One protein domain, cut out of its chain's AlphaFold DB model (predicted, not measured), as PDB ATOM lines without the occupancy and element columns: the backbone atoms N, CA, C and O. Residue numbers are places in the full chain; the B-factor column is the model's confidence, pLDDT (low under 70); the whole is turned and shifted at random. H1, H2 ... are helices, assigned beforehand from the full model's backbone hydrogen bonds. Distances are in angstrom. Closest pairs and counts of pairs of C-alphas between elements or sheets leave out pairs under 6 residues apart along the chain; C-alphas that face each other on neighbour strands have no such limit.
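What this domain is: This is residues 14 to 43 and 62 to 100 of the 100 residues of the protein "DUF5671 domain-containing protein" of Candidatus Pacebacteria bacterium CG2_30_36_39 (UniProt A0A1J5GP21). One long helix, H2, kinked near residue 85, is crossed near its middle by the shorter H1 in a lopsided X. The ends, residues 14 to 21 and 88 to 100, stick out free. The printed part has 69 residues with two named helices, H1 then H2, and no named strand: all helix. It is only just loose, close to extended, with a radius of gyration of the C-alphas of 16.1 A and spans of 55 by 23 by 18 A.

Where its parts are: Find C-alpha 62 at (273.032, 207.983, 181.879); from there H2, residues 62 to 98, runs 53.3 A. H1, residues 14 to 37, runs 33.1 A from (267.519, 239.859, 213.312).

How they stand to each other: Look at residues 71 to 84, the part of H2 that alone touches H1. The closest C-alphas, of Asp 30 and Ser 79, are 5.2 A apart. The helices run opposite ways at a steep tilt of 40 degrees. Every O i to N i+4 pair is within hydrogen-bond range in H1, and 31 of 33 in H2.

The domain as a whole: Residues 44 to 61 are not printed; C-alphas 43 and 62 are 12.6 A apart across the cut. Residues 41 to 43 and 100 have pLDDT under 70.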
ATOM      1  N   SER A  14     268.206 239.504 214.555       95.44
ATOM      2  CA  SER A  14     267.519 239.859 213.312       95.44
ATOM      3  C   SER A  14     268.325 239.466 212.077       95.44
ATOM      4  O   SER A  14     267.734 239.061 211.079       95.44
ATOM      5  N   PHE A  15     269.653 239.572 212.122       95.69
ATOM      6  CA  PHE A  15     270.519 239.162 211.023       95.69
ATOM      7  C   PHE A  15     270.460 237.648 210.794       95.69
ATOM      8  O   PHE A  15     270.258 237.202 209.667       95.69
ATOM      9  N   VAL A  16     270.551 236.854 211.864       97.44
ATOM     10  CA  VAL A  16     270.410 235.392 211.783       97.44
ATOM     11  C   VAL A  16     269.020 235.006 211.275       97.44
ATOM     12  O   VAL A  16     268.909 234.182 210.370       97.44
ATOM     13  N   GLY A  17     267.966 235.635 211.804       97.12
ATOM     14  CA  GLY A  17     266.596 235.415 211.343       97.12
ATOM     15  C   GLY A  17     266.438 235.711 209.852       97.12
ATOM     16  O   GLY A  17     265.918 234.878 209.114       97.12
ATOM     17  N   LEU A  18     266.972 236.845 209.390       95.25
ATOM     18  CA  LEU A  18     266.965 237.215 207.977       95.25
ATOM     19  C   LEU A  18     267.669 236.164 207.108       95.25
ATOM     20  O   LEU A  18     267.117 235.766 206.085       95.25
ATOM     21  N   LEU A  19     268.847 235.676 207.514       96.00
ATOM     22  CA  LEU A  19     269.563 234.629 206.775       96.00
ATOM     23  C   LEU A  19     268.738 233.344 206.656       96.00
ATOM     24  O   LEU A  19     268.627 232.789 205.562       96.00
ATOM     25  N   ILE A  20     268.123 232.893 207.754       97.75
ATOM     26  CA  ILE A  20     267.272 231.695 207.758       97.75
ATOM     27  C   ILE A  20     266.078 231.890 206.816       97.75
ATOM     28  O   ILE A  20     265.786 231.010 206.007       97.75
ATOM     29  N   THR A  21     265.417 233.050 206.864       96.94
ATOM     30  CA  THR A  21     264.288 233.363 205.977       96.94
ATOM     31  C   THR A  21     264.697 233.391 204.505       96.94
ATOM     32  O   THR A  21     263.975 232.856 203.663       96.94
ATOM     33  N   VAL A  22     265.856 233.968 204.175       96.75
ATOM     34  CA  VAL A  22     266.372 234.002 202.797       96.75
ATOM     35  C   VAL A  22     266.661 232.587 202.296       96.75
ATOM     36  O   VAL A  22     266.188 232.214 201.224       96.75
ATOM     37  N   ILE A  23     267.366 231.773 203.088       96.94
ATOM     38  CA  ILE A  23     267.685 230.382 202.735       96.94
ATOM     39  C   ILE A  23     266.402 229.559 202.554       96.94
ATOM     40  O   ILE A  23     266.266 228.855 201.553       96.94
ATOM     41  N   GLY A  24     265.438 229.682 203.470       97.62
ATOM     42  CA  GLY A  24     264.146 229.003 203.359       97.62
ATOM     43  C   GLY A  24     263.371 229.416 202.105       97.62
ATOM     44  O   GLY A  24     262.827 228.568 201.403       97.62
ATOM     45  N   SER A  25     263.388 230.706 201.761       97.69
ATOM     46  CA  SER A  25     262.730 231.220 200.551       97.69
ATOM     47  C   SER A  25     263.358 230.660 199.272       97.69
ATOM     48  O   SER A  25     262.638 230.274 198.352       97.69
ATOM     49  N   ILE A  26     264.692 230.553 199.221       97.19
ATOM     50  CA  ILE A  26     265.411 229.935 198.095       97.19
ATOM     51  C   ILE A  26     265.004 228.465 197.944       97.19
ATOM     52  O   ILE A  26     264.736 228.025 196.828       97.19
ATOM     53  N   GLN A  27     264.919 227.714 199.047       96.19
ATOM     54  CA  GLN A  27     264.519 226.303 199.018       96.19
ATOM     55  C   GLN A  27     263.084 226.119 198.509       96.19
ATOM     56  O   GLN A  27     262.833 225.244 197.684       96.19
ATOM     57  N   ILE A  28     262.149 226.969 198.943       96.94
ATOM     58  CA  ILE A  28     260.755 226.928 198.476       96.94
ATOM     59  C   ILE A  28     260.673 227.250 196.981       96.94
ATOM     60  O   ILE A  28     259.985 226.549 196.236       96.94
ATOM     61  N   ALA A  29     261.388 228.279 196.523       96.12
ATOM     62  CA  ALA A  29     261.427 228.623 195.106       96.12
ATOM     63  C   ALA A  29     262.027 227.478 194.275       96.12
ATOM     64  O   ALA A  29     261.479 227.114 193.239       96.12
ATOM     65  N   ASP A  30     263.105 226.860 194.762       95.44
ATOM     66  CA  ASP A  30     263.777 225.747 194.089       95.44
ATOM     67  C   ASP A  30     262.882 224.514 193.978       95.44
ATOM     68  O   ASP A  30     262.755 223.940 192.898       95.44
ATOM     69  N   LEU A  31     262.188 224.155 195.059       93.50
ATOM     70  CA  LEU A  31     261.195 223.088 195.030       93.50
ATOM     71  C   LEU A  31     260.087 223.400 194.019       93.50
ATOM     72  O   LEU A  31     259.762 222.571 193.174       93.50
ATOM     73  N   THR A  32     259.550 224.619 194.059       94.00
ATOM     74  CA  THR A  32     258.469 225.039 193.159       94.00
ATOM     75  C   THR A  32     258.885 224.921 191.692       94.00
ATOM     76  O   THR A  32     258.144 224.379 190.872       94.00
ATOM     77  N   ILE A  33     260.092 225.368 191.346       94.19
ATOM     78  CA  ILE A  33     260.606 225.308 189.975       94.19
ATOM     79  C   ILE A  33     260.866 223.852 189.554       94.19
ATOM     80  O   ILE A  33     260.431 223.444 188.473       94.19
ATOM     81  N   LYS A  34     261.500 223.035 190.408       91.06
ATOM     82  CA  LYS A  34     261.726 221.600 190.148       91.06
ATOM     83  C   LYS A  34     260.426 220.841 189.897       91.06
ATOM     84  O   LYS A  34     260.361 220.065 188.942       91.06
ATOM     85  N   THR A  35     259.405 221.080 190.717       89.88
ATOM     86  CA  THR A  35     258.133 220.351 190.671       89.88
ATOM     87  C   THR A  35     257.227 220.832 189.539       89.88
ATOM     88  O   THR A  35     256.730 220.012 188.769       89.88
ATOM     89  N   TYR A  36     257.017 222.143 189.395       91.50
ATOM     90  CA  TYR A  36     256.012 222.674 188.466       91.50
ATOM     91  C   TYR A  36     256.569 222.997 187.077       91.50
ATOM     92  O   TYR A  36     255.882 222.754 186.084       91.50
ATOM     93  N   VAL A  37     257.794 223.529 186.993       90.19
ATOM     94  CA  VAL A  37     258.391 223.978 185.723       90.19
ATOM     95  C   VAL A  37     259.148 222.840 185.056       90.19
ATOM     96  O   VAL A  37     258.840 222.464 183.928       90.19
ATOM     97  N   PHE A  38     260.133 222.269 185.752       85.88
ATOM     98  CA  PHE A  38     261.007 221.256 185.162       85.88
ATOM     99  C   PHE A  38     260.445 219.839 185.225       85.88
ATOM    100  O   PHE A  38     260.954 218.983 184.498       85.88
ATOM    101  N   ARG A  39     259.425 219.599 186.067       85.19
ATOM    102  CA  ARG A  39     258.817 218.280 186.315       85.19
ATOM    103  C   ARG A  39     259.886 217.189 186.399       85.19
ATOM    104  O   ARG A  39     259.806 216.178 185.705       85.19
ATOM    105  N   VAL A  40     260.948 217.459 187.162       78.50
ATOM    106  CA  VAL A  40     262.081 216.533 187.274       78.50
ATOM    107  C   VAL A  40     261.542 215.240 187.871       78.50
ATOM    108  O   VAL A  40     261.012 215.257 188.980       78.50
ATOM    109  N   SER A  41     261.635 214.138 187.129       67.00
ATOM    110  CA  SER A  41     261.175 212.842 187.608       67.00
ATOM    111  C   SER A  41     262.004 212.426 188.815       67.00
ATOM    112  O   SER A  41     263.226 212.285 188.735       67.00
ATOM    113  N   GLU A  42     261.344 212.201 189.945       62.78
ATOM    114  CA  GLU A  42     261.894 211.380 191.018       62.78
ATOM    115  C   GLU A  42     261.809 209.934 190.542       62.78
ATOM    116  O   GLU A  42     260.880 209.220 190.892       62.78
ATOM    117  N   TYR A  43     262.709 209.519 189.647       57.38
ATOM    118  CA  TYR A  43     262.804 208.108 189.293       57.38
ATOM    119  C   TYR A  43     263.207 207.365 190.573       57.38
ATOM    120  O   TYR A  43     264.319 207.595 191.064       57.38
ATOM    121  N   PHE A  62     272.005 207.004 181.528       82.00
ATOM    122  CA  PHE A  62     273.032 207.983 181.879       82.00
ATOM    123  C   PHE A  62     272.748 209.379 181.301       82.00
ATOM    124  O   PHE A  62     272.952 210.389 181.973       82.00
ATOM    125  N   GLU A  63     272.247 209.457 180.067       85.50
ATOM    126  CA  GLU A  63     271.836 210.722 179.453       85.50
ATOM    127  C   GLU A  63     270.655 211.360 180.194       85.50
ATOM    128  O   GLU A  63     270.699 212.556 180.492       85.50
ATOM    129  N   VAL A  64     269.630 210.578 180.546       85.44
ATOM    130  CA  VAL A  64     268.476 211.063 181.325       85.44
ATOM    131  C   VAL A  64     268.916 211.564 182.701       85.44
ATOM    132  O   VAL A  64     268.538 212.666 183.099       85.44
ATOM    133  N   GLU A  65     269.776 210.818 183.395       83.81
ATOM    134  CA  GLU A  65     270.331 211.231 184.685       83.81
ATOM    135  C   GLU A  65     271.114 212.541 184.572       83.81
ATOM    136  O   GLU A  65     270.885 213.470 185.349       83.81
ATOM    137  N   GLN A  66     271.994 212.674 183.573       88.12
ATOM    138  CA  GLN A  66     272.735 213.916 183.343       88.12
ATOM    139  C   GLN A  66     271.815 215.107 183.069       88.12
ATOM    140  O   GLN A  66     272.071 216.214 183.553       88.12
ATOM    141  N   LEU A  67     270.760 214.909 182.277       87.12
ATOM    142  CA  LEU A  67     269.786 215.958 181.987       87.12
ATOM    143  C   LEU A  67     269.050 216.393 183.256       87.12
ATOM    144  O   LEU A  67     268.886 217.593 183.484       87.12
ATOM    145  N   ASP A  68     268.663 215.454 184.113       86.50
ATOM    146  CA  ASP A  68     267.982 215.769 185.366       86.50
ATOM    147  C   ASP A  68     268.903 216.451 186.384       86.50
ATOM    148  O   ASP A  68     268.474 217.396 187.052       86.50
ATOM    149  N   GLN A  69     270.186 216.079 186.449       87.62
ATOM    150  CA  GLN A  69     271.177 216.811 187.251       87.62
ATOM    151  C   GLN A  69     271.300 218.270 186.793       87.62
ATOM    152  O   GLN A  69     271.243 219.191 187.614       87.62
ATOM    153  N   LYS A  70     271.375 218.506 185.477       90.19
ATOM    154  CA  LYS A  70     271.424 219.864 184.911       90.19
ATOM    155  C   LYS A  70     270.171 220.670 185.263       90.19
ATOM    156  O   LYS A  70     270.294 221.810 185.705       90.19
ATOM    157  N   LYS A  71     268.972 220.088 185.144       89.19
ATOM    158  CA  LYS A  71     267.712 220.752 185.539       89.19
ATOM    159  C   LYS A  71     267.703 221.123 187.021       89.19
ATOM    160  O   LYS A  71     267.296 222.229 187.375       89.19
ATOM    161  N   ARG A  72     268.174 220.223 187.893       89.25
ATOM    162  CA  ARG A  72     268.259 220.486 189.337       89.25
ATOM    163  C   ARG A  72     269.191 221.654 189.635       89.25
ATOM    164  O   ARG A  72     268.824 222.513 190.430       89.25
ATOM    165  N   GLN A  73     270.351 221.701 188.982       92.94
ATOM    166  CA  GLN A  73     271.307 222.794 189.139       92.94
ATOM    167  C   GLN A  73     270.730 224.128 188.649       92.94
ATOM    168  O   GLN A  73     270.810 225.124 189.364       92.94
ATOM    169  N   LEU A  74     270.099 224.137 187.472       94.88
ATOM    170  CA  LEU A  74     269.458 225.331 186.917       94.88
ATOM    171  C   LEU A  74     268.357 225.867 187.829       94.88
ATOM    172  O   LEU A  74     268.287 227.074 188.043       94.88
ATOM    173  N   SER A  75     267.536 224.983 188.394       94.31
ATOM    174  CA  SER A  75     266.511 225.370 189.363       94.31
ATOM    175  C   SER A  75     267.115 226.052 190.585       94.31
ATOM    176  O   SER A  75     266.715 227.166 190.917       94.31
ATOM    177  N   THR A  76     268.144 225.450 191.189       94.31
ATOM    178  CA  THR A  76     268.801 226.029 192.363       94.31
ATOM    179  C   THR A  76     269.367 227.414 192.044       94.31
ATOM    180  O   THR A  76     269.159 228.365 192.798       94.31
ATOM    181  N   SER A  77     270.061 227.554 190.910       95.94
ATOM    182  CA  SER A  77     270.614 228.837 190.468       95.94
ATOM    183  C   SER A  77     269.529 229.880 190.206       95.94
ATOM    184  O   SER A  77     269.688 231.038 190.588       95.94
ATOM    185  N   LEU A  78     268.412 229.484 189.597       96.00
ATOM    186  CA  LEU A  78     267.305 230.391 189.317       96.00
ATOM    187  C   LEU A  78     266.640 230.871 190.610       96.00
ATOM    188  O   LEU A  78     266.375 232.062 190.752       96.00
ATOM    189  N   SER A  79     266.458 229.990 191.589       96.44
ATOM    190  CA  SER A  79     265.927 230.355 192.905       96.44
ATOM    191  C   SER A  79     266.819 231.330 193.658       96.44
ATOM    192  O   SER A  79     266.322 232.287 194.254       96.44
ATOM    193  N   LEU A  80     268.140 231.134 193.588       96.19
ATOM    194  CA  LEU A  80     269.104 232.082 194.145       96.19
ATOM    195  C   LEU A  80     268.964 233.465 193.508       96.19
ATOM    196  O   LEU A  80     269.014 234.463 194.220       96.19
ATOM    197  N   ILE A  81     268.757 233.541 192.192       96.69
ATOM    198  CA  ILE A  81     268.585 234.816 191.489       96.69
ATOM    199  C   ILE A  81     267.239 235.453 191.843       96.69
ATOM    200  O   ILE A  81     267.206 236.629 192.190       96.69
ATOM    201  N   ILE A  82     266.142 234.691 191.811       96.00
ATOM    202  CA  ILE A  82     264.788 235.193 192.089       96.00
ATOM    203  C   ILE A  82     264.702 235.818 193.484       96.00
ATOM    204  O   ILE A  82     264.089 236.870 193.646       96.00
ATOM    205  N   VAL A  83     265.331 235.197 194.485       96.12
ATOM    206  CA  VAL A  83     265.299 235.689 195.870       96.12
ATOM    207  C   VAL A  83     266.442 236.670 196.150       96.12
ATOM    208  O   VAL A  83     266.243 237.706 196.784       96.12
ATOM    209  N   GLY A  84     267.650 236.372 195.678       94.38
ATOM    210  CA  GLY A  84     268.856 237.142 195.978       94.38
ATOM    211  C   GLY A  84     268.962 238.460 195.215       94.38
ATOM    212  O   GLY A  84     269.430 239.447 195.780       94.38
ATOM    213  N   ALA A  85     268.499 238.523 193.962       95.94
ATOM    214  CA  ALA A  85     268.549 239.749 193.165       95.94
ATOM    215  C   ALA A  85     267.743 240.909 193.779       95.94
ATOM    216  O   ALA A  85     268.321 241.987 193.934       95.94
ATOM    217  N   PRO A  86     266.462 240.752 194.180       94.81
ATOM    218  CA  PRO A  86     265.730 241.848 194.811       94.81
ATOM    219  C   PRO A  86     266.356 242.272 196.146       94.81
ATOM    220  O   PRO A  86     266.419 243.470 196.424       94.81
ATOM    221  N   LEU A  87     266.890 241.326 196.929       93.56
ATOM    222  CA  LEU A  87     267.599 241.630 198.174       93.56
ATOM    223  C   LEU A  87     268.859 242.475 197.912       93.56
ATOM    224  O   LEU A  87     269.060 243.512 198.545       93.56
ATOM    225  N   TYR A  88     269.679 242.076 196.935       93.50
ATOM    226  CA  TYR A  88     270.869 242.820 196.524       93.50
ATOM    227  C   TYR A  88     270.517 244.226 196.029       93.50
ATOM    228  O   TYR A  88     271.110 245.208 196.479       93.50
ATOM    229  N   LEU A  89     269.526 244.340 195.139       95.62
ATOM    230  CA  LEU A  89     269.098 245.623 194.584       95.62
ATOM    231  C   LEU A  89     268.582 246.568 195.671       95.62
ATOM    232  O   LEU A  89     268.901 247.757 195.645       95.62
ATOM    233  N   TYR A  90     267.820 246.056 196.642       94.81
ATOM    234  CA  TYR A  90     267.338 246.845 197.773       94.81
ATOM    235  C   TYR A  90     268.493 247.450 198.582       94.81
ATOM    236  O   TYR A  90     268.521 248.664 198.821       94.81
ATOM    237  N   HIS A  91     269.480 246.631 198.953       91.88
ATOM    238  CA  HIS A  91     270.634 247.105 199.714       91.88
ATOM    239  C   HIS A  91     271.508 248.064 198.899       91.88
ATOM    240  O   HIS A  91     271.870 249.130 199.392       91.88
ATOM    241  N   TRP A  92     271.782 247.745 197.633       93.38
ATOM    242  CA  TRP A  92     272.570 248.595 196.740       93.38
ATOM    243  C   TRP A  92     271.948 249.982 196.547       93.38
ATOM    244  O   TRP A  92     272.634 251.003 196.628       93.38
ATOM    245  N   ASN A  93     270.632 250.039 196.335       93.19
ATOM    246  CA  ASN A  93     269.917 251.301 196.172       93.19
ATOM    247  C   ASN A  93     269.892 252.123 197.464       93.19
ATOM    248  O   ASN A  93     269.989 253.346 197.399       93.19
ATOM    249  N   THR A  94     269.779 251.473 198.625       92.75
ATOM    250  CA  THR A  94     269.843 252.150 199.929       92.75
ATOM    251  C   THR A  94     271.216 252.790 200.141       92.75
ATOM    252  O   THR A  94     271.291 253.988 200.400       92.75
ATOM    253  N   ILE A  95     272.297 252.049 199.883       92.12
ATOM    254  CA  ILE A  95     273.674 252.564 199.976       92.12
ATOM    255  C   ILE A  95     273.881 253.756 199.035       92.12
ATOM    256  O   ILE A  95     274.467 254.765 199.425       92.12
ATOM    257  N   LYS A  96     273.377 253.675 197.797       89.38
ATOM    258  CA  LYS A  96     273.456 254.788 196.841       89.38
ATOM    259  C   LYS A  96     272.716 256.042 197.304       89.38
ATOM    260  O   LYS A  96     273.138 257.133 196.943       89.38
ATOM    261  N   LYS A  97     271.613 255.898 198.044       89.12
ATOM    262  CA  LYS A  97     270.852 257.031 198.593       89.12
ATOM    263  C   LYS A  97     271.541 257.663 199.797       89.12
ATOM    264  O   LYS A  97     271.445 258.866 199.949       89.12
ATOM    265  N   GLU A  98     272.215 256.875 200.628       84.38
ATOM    266  CA  GLU A  98     272.948 257.387 201.795       84.38
ATOM    267  C   GLU A  98     274.277 258.059 201.420       84.38
ATOM    268  O   GLU A  98     274.755 258.925 202.145       84.38
ATOM    269  N   ASN A  99     274.869 257.681 200.282       75.38
ATOM    270  CA  ASN A  99     276.105 258.276 199.761       75.38
ATOM    271  C   ASN A  99     275.877 259.466 198.803       75.38
ATOM    272  O   ASN A  99     276.840 259.934 198.195       75.38
ATOM    273  N   LYS A 100     274.635 259.926 198.617       53.56
ATOM    274  CA  LYS A 100     274.286 261.062 197.751       53.56
ATOM    275  C   LYS A 100     273.695 262.195 198.577       53.56
ATOM    276  O   LYS A 100     274.046 263.354 198.276       53.56
TER     277      LYS A 100